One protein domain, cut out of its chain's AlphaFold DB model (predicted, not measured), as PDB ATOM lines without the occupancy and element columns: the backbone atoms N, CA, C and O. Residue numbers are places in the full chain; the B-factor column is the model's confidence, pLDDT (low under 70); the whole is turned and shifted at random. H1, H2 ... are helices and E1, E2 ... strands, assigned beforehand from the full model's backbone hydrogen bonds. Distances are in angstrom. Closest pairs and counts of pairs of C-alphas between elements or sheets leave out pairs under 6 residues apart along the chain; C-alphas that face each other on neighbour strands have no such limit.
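What this domain is: This is residues 72 to 143 of the 254 residues of an uncharacterized protein of Candidatus Magasanikbacteria bacterium RIFCSPHIGHO2_02_FULL_41_13 (UniProt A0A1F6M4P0). A long, twisted hairpin, E1 and E2, makes the length of one strongly twisted sheet; on the other side of E1, the short strand E3 pairs near its end and E4 near its beginning, and from E4 the sheet goes on through E5 to E6. The short helix H1 sits over one face at the E4 end, and a long stretch with no named element, residues 101 to 116, leads from there back to E3 at the other end. The printed part has 72 residues, with six named strands and one named helix: along the chain E1 and E2 come first, then H1, and after it the other four strands, E3 to E6; the class is mostly strand, and the sheet is branched, with E1 the antiparallel neighbour of E2, of E3 and of E4. It is compact, with a radius of gyration of the C-alphas of 12.1 A and spans of 34 by 24 by 19 A.

Where its parts are: E1, residues 72 to 80, begins at C-alpha 72 at (-23.649, 49.308, 42.116) and is 26.2 A long. E2, residues 86 to 96, is 25.8 A long and bends by 53 degrees at residue 93. H1 is residues 97 to 100, and E3 is residues 117 to 119, beginning at C-alpha 117 at (-0.013, 39.999, 42.652). E4, residues 123 to 127, is 13.4 A long, and E5, residues 130 to 136, is 18.1 A long. E6, residues 139 to 142, is 10.0 A long and ends at C-alpha 142 at (-25.789, 37.803, 47.296).

How they stand to each other: E1 and E2 form a hairpin at 158 degrees, with N 74 and O 93 2.8 A apart, within hydrogen-bond range. E2 lies on one side of E1, and E3 and E4 on the other side. The pairing is staggered: E3 is beside residues 78 to 80, with N 79 and O 118 at 2.8 A, and E4 is beside residues 72 to 76, with N 75 and O 124 at 2.8 A. E3 and E4 are apart. E4, E5 and E6 form a meander, each strand the antiparallel neighbour of the one before; N 125 and O 133 are 2.9 A apart, and N 134 and O 141 are 2.9 A apart. The edge strands are E2, E3 and E6. H1 is on the sheet at a height of 7.7 A, only just over E4, on which 3 of its C-alphas fall; the closest C-alphas of H1 and E4 are those of Leu 97 and Ile 125, 8.0 A apart. H1 is too short for an O i to N i+4 pair, and its one O i to N i+3 pair is within range.

The domain as a whole: The C-alphas farthest apart, those of Arg 82 and Arg 96, are 34.4 A apart. The printed part has no cut. The link from H1 to E3, 16 residues, is long; the other links are tight. The mean pLDDT of the printed part is 82.6, and residues 103 to 109 and residue 138 are under 70.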
ATOM      1  N   VAL A  72     -24.705  49.990  41.369       91.56
ATOM      2  CA  VAL A  72     -23.649  49.308  42.116       91.56
ATOM      3  C   VAL A  72     -22.263  49.777  41.687       91.56
ATOM      4  O   VAL A  72     -22.052  50.240  40.563       91.56
ATOM      5  N   THR A  73     -21.308  49.600  42.594       92.06
ATOM      6  CA  THR A  73     -19.875  49.671  42.311       92.06
ATOM      7  C   THR A  73     -19.320  48.258  42.317       92.06
ATOM      8  O   THR A  73     -19.489  47.517  43.287       92.06
ATOM      9  N   ALA A  74     -18.656  47.883  41.232       90.62
ATOM     10  CA  ALA A  74     -17.945  46.628  41.127       90.62
ATOM     11  C   ALA A  74     -16.491  46.818  41.570       90.62
ATOM     12  O   ALA A  74     -15.794  47.730  41.114       90.62
ATOM     13  N   ARG A  75     -16.033  45.934  42.453       90.88
ATOM     14  CA  ARG A  75     -14.699  45.935  43.049       90.88
ATOM     15  C   ARG A  75     -14.013  44.600  42.828       90.88
ATOM     16  O   ARG A  75     -14.667  43.566  42.715       90.88
ATOM     17  N   ARG A  76     -12.685  44.602  42.802       89.56
ATOM     18  CA  ARG A  76     -11.899  43.367  42.768       89.56
ATOM     19  C   ARG A  76     -10.794  43.385  43.791       89.56
ATOM     20  O   ARG A  76     -10.072  44.375  43.913       89.56
ATOM     21  N   ASP A  77     -10.644  42.256  44.462       90.38
ATOM     22  CA  ASP A  77      -9.500  42.019  45.318       90.38
ATOM     23  C   ASP A  77      -8.294  41.621  44.475       90.38
ATOM     24  O   ASP A  77      -8.375  40.836  43.528       90.38
ATOM     25  N   ILE A  78      -7.154  42.183  44.843       89.12
ATOM     26  CA  ILE A  78      -5.847  41.841  44.316       89.12
ATOM     27  C   ILE A  78      -5.108  41.110  45.428       89.12
ATOM     28  O   ILE A  78      -4.912  41.650  46.519       89.12
ATOM     29  N   LYS A  79      -4.730  39.863  45.160       90.25
ATOM     30  CA  LYS A  79      -4.138  38.939  46.123       90.25
ATOM     31  C   LYS A  79      -2.652  38.751  45.881       90.25
ATOM     32  O   LYS A  79      -2.171  38.825  44.757       90.25
ATOM     33  N   SER A  80      -1.915  38.456  46.942       89.56
ATOM     34  CA  SER A  80      -0.535  37.992  46.836       89.56
ATOM     35  C   SER A  80      -0.514  36.571  46.278       89.56
ATOM     36  O   SER A  80      -1.027  35.661  46.922       89.56
ATOM     37  N   LYS A  81       0.170  36.335  45.155       87.50
ATOM     38  CA  LYS A  81       0.399  34.978  44.619       87.50
ATOM     39  C   LYS A  81       1.110  34.066  45.616       87.50
ATOM     40  O   LYS A  81       0.989  32.849  45.549       87.50
ATOM     41  N   ARG A  82       1.915  34.644  46.515       86.50
ATOM     42  CA  ARG A  82       2.730  33.885  47.472       86.50
ATOM     43  C   ARG A  82       1.951  33.487  48.720       86.50
ATOM     44  O   ARG A  82       2.192  32.407  49.252       86.50
ATOM     45  N   TYR A  83       1.081  34.367  49.208       86.31
ATOM     46  CA  TYR A  83       0.429  34.213  50.513       86.31
ATOM     47  C   TYR A  83      -1.096  34.071  50.424       86.31
ATOM     48  O   TYR A  83      -1.728  33.725  51.414       86.31
ATOM     49  N   GLY A  84      -1.697  34.338  49.262       83.12
ATOM     50  CA  GLY A  84      -3.148  34.314  49.042       83.12
ATOM     51  C   GLY A  84      -3.920  35.444  49.734       83.12
ATOM     52  O   GLY A  84      -5.141  35.521  49.607       83.12
ATOM     53  N   GLU A  85      -3.230  36.316  50.468       89.19
ATOM     54  CA  GLU A  85      -3.824  37.435  51.197       89.19
ATOM     55  C   GLU A  85      -4.213  38.578  50.259       89.19
ATOM     56  O   GLU A  85      -3.523  38.844  49.270       89.19
ATOM     57  N   VAL A  86      -5.313  39.263  50.578       89.62
ATOM     58  CA  VAL A  86      -5.739  40.466  49.857       89.62
ATOM     59  C   VAL A  86      -4.767  41.595  50.183       89.62
ATOM     60  O   VAL A  86      -4.629  41.996  51.335       89.62
ATOM     61  N   VAL A  87      -4.094  42.102  49.154       91.31
ATOM     62  CA  VAL A  87      -3.133  43.208  49.246       91.31
ATOM     63  C   VAL A  87      -3.855  44.543  49.102       91.31
ATOM     64  O   VAL A  87      -3.552  45.505  49.805       91.31
ATOM     65  N   ARG A  88      -4.823  44.610  48.183       89.88
ATOM     66  CA  ARG A  88      -5.642  45.798  47.924       89.88
ATOM     67  C   ARG A  88      -6.939  45.419  47.223       89.88
ATOM     68  O   ARG A  88      -6.992  44.409  46.528       89.88
ATOM     69  N   THR A  89      -7.934  46.289  47.333       89.56
ATOM     70  CA  THR A  89      -9.190  46.210  46.583       89.56
ATOM     71  C   THR A  89      -9.268  47.412  45.653       89.56
ATOM     72  O   THR A  89      -8.968  48.534  46.064       89.56
ATOM     73  N   VAL A  90      -9.632  47.187  44.396       88.06
ATOM     74  CA  VAL A  90      -9.726  48.240  43.377       88.06
ATOM     75  C   VAL A  90     -11.150  48.356  42.853       88.06
ATOM     76  O   VAL A  90     -11.805  47.344  42.604       88.06
ATOM     77  N   ASP A  91     -11.613  49.590  42.666       88.56
ATOM     78  CA  ASP A  91     -12.845  49.864  41.931       88.56
ATOM     79  C   ASP A  91     -12.589  49.585  40.450       88.56
ATOM     80  O   ASP A  91     -11.659  50.133  39.856       88.56
ATOM     81  N   VAL A  92     -13.400  48.714  39.856       85.62
ATOM     82  CA  VAL A  92     -13.270  48.357  38.439       85.62
ATOM     83  C   VAL A  92     -14.363  48.985  37.582       85.62
ATOM     84  O   VAL A  92     -14.146  49.203  36.394       85.62
ATOM     85  N   GLY A  93     -15.518  49.331  38.154       86.94
ATOM     86  CA  GLY A  93     -16.562  50.034  37.413       86.94
ATOM     87  C   GLY A  93     -17.784  50.389  38.247       86.94
ATOM     88  O   GLY A  93     -18.008  49.830  39.316       86.94
ATOM     89  N   ASN A  94     -18.592  51.306  37.719       90.00
ATOM     90  CA  ASN A  94     -19.899  51.678  38.257       90.00
ATOM     91  C   ASN A  94     -20.959  51.440  37.183       90.00
ATOM     92  O   ASN A  94     -20.702  51.714  36.011       90.00
ATOM     93  N   GLY A  95     -22.135  50.961  37.575       89.44
ATOM     94  CA  GLY A  95     -23.212  50.688  36.628       89.44
ATOM     95  C   GLY A  95     -24.399  49.989  37.266       89.44
ATOM     96  O   GLY A  95     -24.513  49.888  38.491       89.44
ATOM     97  N   ARG A  96     -25.294  49.484  36.420       88.94
ATOM     98  CA  ARG A  96     -26.414  48.653  36.866       88.94
ATOM     99  C   ARG A  96     -25.933  47.239  37.174       88.94
ATOM    100  O   ARG A  96     -25.087  46.709  36.462       88.94
ATOM    101  N   LEU A  97     -26.498  46.591  38.191       86.81
ATOM    102  CA  LEU A  97     -26.125  45.223  38.565       86.81
ATOM    103  C   LEU A  97     -26.219  44.249  37.380       86.81
ATOM    104  O   LEU A  97     -25.342  43.402  37.211       86.81
ATOM    105  N   SER A  98     -27.237  44.398  36.527       84.56
ATOM    106  CA  SER A  98     -27.388  43.556  35.335       84.56
ATOM    107  C   SER A  98     -26.226  43.672  34.338       84.56
ATOM    108  O   SER A  98     -25.911  42.698  33.658       84.56
ATOM    109  N   GLU A  99     -25.547  44.820  34.266       83.31
ATOM    110  CA  GLU A  99     -24.455  45.084  33.312       83.31
ATOM    111  C   GLU A  99     -23.170  44.321  33.641       83.31
ATOM    112  O   GLU A  99     -22.355  44.090  32.753       83.31
ATOM    113  N   PHE A 100     -23.005  43.885  34.891       82.31
ATOM    114  CA  PHE A 100     -21.827  43.142  35.341       82.31
ATOM    115  C   PHE A 100     -21.966  41.619  35.193       82.31
ATOM    116  O   PHE A 100     -21.010  40.891  35.467       82.31
ATOM    117  N   ILE A 101     -23.129  41.128  34.747       77.25
ATOM    118  CA  ILE A 101     -23.366  39.691  34.550       77.25
ATOM    119  C   ILE A 101     -22.506  39.123  33.409       77.25
ATOM    120  O   ILE A 101     -21.896  38.078  33.622       77.25
ATOM    121  N   PRO A 102     -22.421  39.751  32.217       70.56
ATOM    122  CA  PRO A 102     -21.625  39.201  31.126       70.56
ATOM    123  C   PRO A 102     -20.128  39.305  31.414       70.56
ATOM    124  O   PRO A 102     -19.597  40.404  31.591       70.56
ATOM    125  N   SER A 103     -19.428  38.170  31.390       67.44
ATOM    126  CA  SER A 103     -17.992  38.097  31.678       67.44
ATOM    127  C   SER A 103     -17.132  39.025  30.802       67.44
ATOM    128  O   SER A 103     -16.166  39.615  31.290       67.44
ATOM    129  N   HIS A 104     -17.498  39.212  29.527       65.06
ATOM    130  CA  HIS A 104     -16.775  40.085  28.596       65.06
ATOM    131  C   HIS A 104     -16.921  41.583  28.897       65.06
ATOM    132  O   HIS A 104     -16.060  42.360  28.486       65.06
ATOM    133  N   LEU A 105     -17.987  41.992  29.597       62.34
ATOM    134  CA  LEU A 105     -18.207  43.381  30.012       62.34
ATOM    135  C   LEU A 105     -17.554  43.692  31.357       62.34
ATOM    136  O   LEU A 105     -17.449  44.860  31.720       62.34
ATOM    137  N   GLN A 106     -17.105  42.672  32.098       69.38
ATOM    138  CA  GLN A 106     -16.495  42.881  33.402       69.38
ATOM    139  C   GLN A 106     -15.139  43.586  33.243       69.38
ATOM    140  O   GLN A 106     -14.208  43.018  32.656       69.38
ATOM    141  N   PRO A 107     -14.986  44.799  33.798       63.56
ATOM    142  CA  PRO A 107     -13.729  45.517  33.716       63.56
ATOM    143  C   PRO A 107     -12.608  44.721  34.399       63.56
ATOM    144  O   PRO A 107     -12.791  44.056  35.427       63.56
ATOM    145  N   LYS A 108     -11.427  44.732  33.779       67.44
ATOM    146  CA  LYS A 108     -10.235  44.042  34.282       67.44
ATOM    147  C   LYS A 108      -9.318  45.060  34.932       67.44
ATOM    148  O   LYS A 108      -9.041  46.099  34.346       67.44
ATOM    149  N   ALA A 109      -8.844  44.744  36.132       67.88
ATOM    150  CA  ALA A 109      -7.740  45.487  36.707       67.88
ATOM    151  C   ALA A 109      -6.476  45.150  35.908       67.88
ATOM    152  O   ALA A 109      -6.187  43.976  35.663       67.88
ATOM    153  N   GLU A 110      -5.731  46.168  35.493       73.75
ATOM    154  CA  GLU A 110      -4.438  45.963  34.852       73.75
ATOM    155  C   GLU A 110      -3.407  45.586  35.922       73.75
ATOM    156  O   GLU A 110      -3.150  46.338  36.866       73.75
ATOM    157  N   LEU A 111      -2.830  44.390  35.791       76.31
ATOM    158  CA  LEU A 111      -1.680  43.964  36.580       76.31
ATOM    159  C   LEU A 111      -0.412  44.165  35.757       76.31
ATOM    160  O   LEU A 111      -0.360  43.803  34.583       76.31
ATOM    161  N   THR A 112       0.625  44.712  36.384       76.69
ATOM    162  CA  THR A 112       1.938  44.849  35.750       76.69
ATOM    163  C   THR A 112       2.556  43.471  35.499       76.69
ATOM    164  O   THR A 112       2.472  42.571  36.341       76.69
ATOM    165  N   GLU A 113       3.200  43.299  34.346       73.56
ATOM    166  CA  GLU A 113       3.932  42.075  34.014       73.56
ATOM    167  C   GLU A 113       5.026  41.786  35.060       73.56
ATOM    168  O   GLU A 113       5.693  42.696  35.551       73.56
ATOM    169  N   GLY A 114       5.178  40.519  35.457       74.12
ATOM    170  CA  GLY A 114       6.104  40.116  36.524       74.12
ATOM    171  C   GLY A 114       5.612  40.385  37.954       74.12
ATOM    172  O   GLY A 114       6.327  40.079  38.907       74.12
ATOM    173  N   SER A 115       4.393  40.907  38.128       79.62
ATOM    174  CA  SER A 115       3.816  41.148  39.451       79.62
ATOM    175  C   SER A 115       3.666  39.860  40.274       79.62
ATOM    176  O   SER A 115       3.219  38.815  39.781       79.62
ATOM    177  N   THR A 116       3.993  39.960  41.567       86.44
ATOM    178  CA  THR A 116       3.678  38.948  42.588       86.44
ATOM    179  C   THR A 116       2.214  38.994  43.022       86.44
ATOM    180  O   THR A 116       1.815  38.224  43.890       86.44
ATOM    181  N   GLU A 117       1.423  39.895  42.449       88.44
ATOM    182  CA  GLU A 117      -0.013  39.999  42.652       88.44
ATOM    183  C   GLU A 117      -0.768  39.194  41.589       88.44
ATOM    184  O   GLU A 117      -0.348  39.089  40.432       88.44
ATOM    185  N   GLU A 118      -1.904  38.638  41.981       87.50
ATOM    186  CA  GLU A 118      -2.908  38.075  41.093       87.50
ATOM    187  C   GLU A 118      -4.270  38.686  41.383       87.50
ATOM    188  O   GLU A 118      -4.556  39.166  42.478       87.50
ATOM    189  N   MET A 119      -5.108  38.694  40.362       84.25
ATOM    190  CA  MET A 119      -6.445  39.238  40.450       84.25
ATOM    191  C   MET A 119      -7.382  38.134  40.925       84.25
ATOM    192  O   MET A 119      -7.395  37.055  40.332       84.25
ATOM    193  N   ASP A 120      -8.172  38.403  41.965       83.00
ATOM    194  CA  ASP A 120      -9.223  37.473  42.358       83.00
ATOM    195  C   ASP A 120     -10.215  37.322  41.188       83.00
ATOM    196  O   ASP A 120     -10.655  38.332  40.618       83.00
ATOM    197  N   PRO A 121     -10.556  36.084  40.777       77.06
ATOM    198  CA  PRO A 121     -11.557  35.871  39.738       77.06
ATOM    199  C   PRO A 121     -12.942  36.412  40.125       77.06
ATOM    200  O   PRO A 121     -13.747  36.695  39.236       77.06
ATOM    201  N   MET A 122     -13.228  36.579  41.418       84.38
ATOM    202  CA  MET A 122     -14.496  37.102  41.915       84.38
ATOM    203  C   MET A 122     -14.588  38.617  41.750       84.38
ATOM    204  O   MET A 122     -13.680  39.371  42.102       84.38
ATOM    205  N   LEU A 123     -15.733  39.075  41.253       87.38
ATOM    206  CA  LEU A 123     -16.070  40.490  41.168       87.38
ATOM    207  C   LEU A 123     -17.005  40.846  42.322       87.38
ATOM    208  O   LEU A 123     -18.160  40.430  42.328       87.38
ATOM    209  N   LEU A 124     -16.520  41.601  43.300       90.19
ATOM    210  CA  LEU A 124     -17.305  42.046  44.448       90.19
ATOM    211  C   LEU A 124     -18.280  43.143  44.017       90.19
ATOM    212  O   LEU A 124     -17.915  44.040  43.262       90.19
ATOM    213  N   ILE A 125     -19.517  43.091  44.505       90.50
ATOM    214  CA  ILE A 125     -20.571  44.047  44.164       90.50
ATOM    215  C   ILE A 125     -21.009  44.785  45.422       90.50
ATOM    216  O   ILE A 125     -21.460  44.170  46.394       90.50
ATOM    217  N   CYS A 126     -20.912  46.110  45.370       90.50
ATOM    218  CA  CYS A 126     -21.189  46.997  46.488       90.50
ATOM    219  C   CYS A 126     -22.307  48.000  46.174       90.50
ATOM    220  O   CYS A 126     -22.426  48.484  45.048       90.50
ATOM    221  N   VAL A 127     -23.091  48.347  47.195       89.00
ATOM    222  CA  VAL A 127     -23.995  49.508  47.204       89.00
ATOM    223  C   VAL A 127     -23.462  50.478  48.252       89.00
ATOM    224  O   VAL A 127     -23.530  50.213  49.451       89.00
ATOM    225  N   GLY A 128     -22.876  51.587  47.797       86.38
ATOM    226  CA  GLY A 128     -22.042  52.416  48.667       86.38
ATOM    227  C   GLY A 128     -20.853  51.603  49.190       86.38
ATOM    228  O   GLY A 128     -20.133  50.988  48.405       86.38
ATOM    229  N   ASP A 129     -20.683  51.562  50.511       84.69
ATOM    230  CA  ASP A 129     -19.605  50.808  51.161       84.69
ATOM    231  C   ASP A 129     -20.000  49.373  51.555       84.69
ATOM    232  O   ASP A 129     -19.149  48.594  51.985       84.69
ATOM    233  N   GLU A 130     -21.273  48.994  51.403       87.06
ATOM    234  CA  GLU A 130     -21.747  47.655  51.757       87.06
ATOM    235  C   GLU A 130     -21.571  46.687  50.584       87.06
ATOM    236  O   GLU A 130     -22.118  46.898  49.500       87.06
ATOM    237  N   GLN A 131     -20.854  45.583  50.805       87.44
ATOM    238  CA  GLN A 131     -20.834  44.466  49.863       87.44
ATOM    239  C   GLN A 131     -22.159  43.698  49.932       87.44
ATOM    240  O   GLN A 131     -22.430  42.978  50.897       87.44
ATOM    241  N   ILE A 132     -22.947  43.792  48.864       85.88
ATOM    242  CA  ILE A 132     -24.225  43.084  48.738       85.88
ATOM    243  C   ILE A 132     -24.059  41.699  48.107       85.88
ATOM    244  O   ILE A 132     -24.903  40.823  48.299       85.88
ATOM    245  N   GLY A 133     -22.970  41.465  47.374       87.12
ATOM    246  CA  GLY A 133     -22.720  40.186  46.726       87.12
ATOM    247  C   GLY A 133     -21.406  40.125  45.968       87.12
ATOM    248  O   GLY A 133     -20.515  40.955  46.155       87.12
ATOM    249  N   TYR A 134     -21.285  39.121  45.111       85.62
ATOM    250  CA  TYR A 134     -20.196  38.990  44.155       85.62
ATOM    251  C   TYR A 134     -20.629  38.160  42.943       85.62
ATOM    252  O   TYR A 134     -21.545  37.338  43.026       85.62
ATOM    253  N   PHE A 135     -19.950  38.358  41.817       81.00
ATOM    254  CA  PHE A 135     -19.987  37.439  40.688       81.00
ATOM    255  C   PHE A 135     -18.843  36.439  40.782       81.00
ATOM    256  O   PHE A 135     -17.698  36.811  41.044       81.00
ATOM    257  N   ASN A 136     -19.157  35.175  40.515       74.00
ATOM    258  CA  ASN A 136     -18.180  34.136  40.216       74.00
ATOM    259  C   ASN A 136     -18.500  33.588  38.819       74.00
ATOM    260  O   ASN A 136     -19.478  32.855  38.645       74.00
ATOM    261  N   GLY A 137     -17.733  34.022  37.816       72.25
ATOM    262  CA  GLY A 137     -18.129  33.886  36.415       72.25
ATOM    263  C   GLY A 137     -19.422  34.659  36.141       72.25
ATOM    264  O   GLY A 137     -19.520  35.836  36.481       72.25
ATOM    265  N   ASP A 138     -20.423  33.972  35.592       66.00
ATOM    266  CA  ASP A 138     -21.710  34.570  35.197       66.00
ATOM    267  C   ASP A 138     -22.799  34.451  36.282       66.00
ATOM    268  O   ASP A 138     -23.955  34.826  36.077       66.00
ATOM    269  N   LEU A 139     -22.462  33.888  37.449       72.62
ATOM    270  CA  LEU A 139     -23.406  33.695  38.546       72.62
ATOM    271  C   LEU A 139     -23.258  34.811  39.579       72.62
ATOM    272  O   LEU A 139     -22.248  34.881  40.284       72.62
ATOM    273  N   PHE A 140     -24.303  35.628  39.719       78.88
ATOM    274  CA  PHE A 140     -24.416  36.559  40.833       78.88
ATOM    275  C   PHE A 140     -24.836  35.836  42.114       78.88
ATOM    276  O   PHE A 140     -25.818  35.086  42.127       78.88
ATOM    277  N   GLN A 141     -24.122  36.096  43.204       77.62
ATOM    278  CA  GLN A 141     -24.423  35.578  44.531       77.62
ATOM    279  C   GLN A 141     -24.537  36.747  45.505       77.62
ATOM    280  O   GLN A 141     -23.600  37.525  45.658       77.62
ATOM    281  N   PHE A 142     -25.674  36.860  46.190       79.06
ATOM    282  CA  PHE A 142     -25.789  37.803  47.296       79.06
ATOM    283  C   PHE A 142     -25.002  37.294  48.507       79.06
ATOM    284  O   PHE A 142     -25.066  36.120  48.851       79.06
ATOM    285  N   THR A 143     -24.310  38.193  49.190       75.50
ATOM    286  CA  THR A 143     -23.810  38.005  50.561       75.50
ATOM    287  C   THR A 143     -24.800  38.578  51.571       75.50
ATOM    288  O   THR A 143     -24.910  38.085  52.692       75.50
TER     289      THR A 143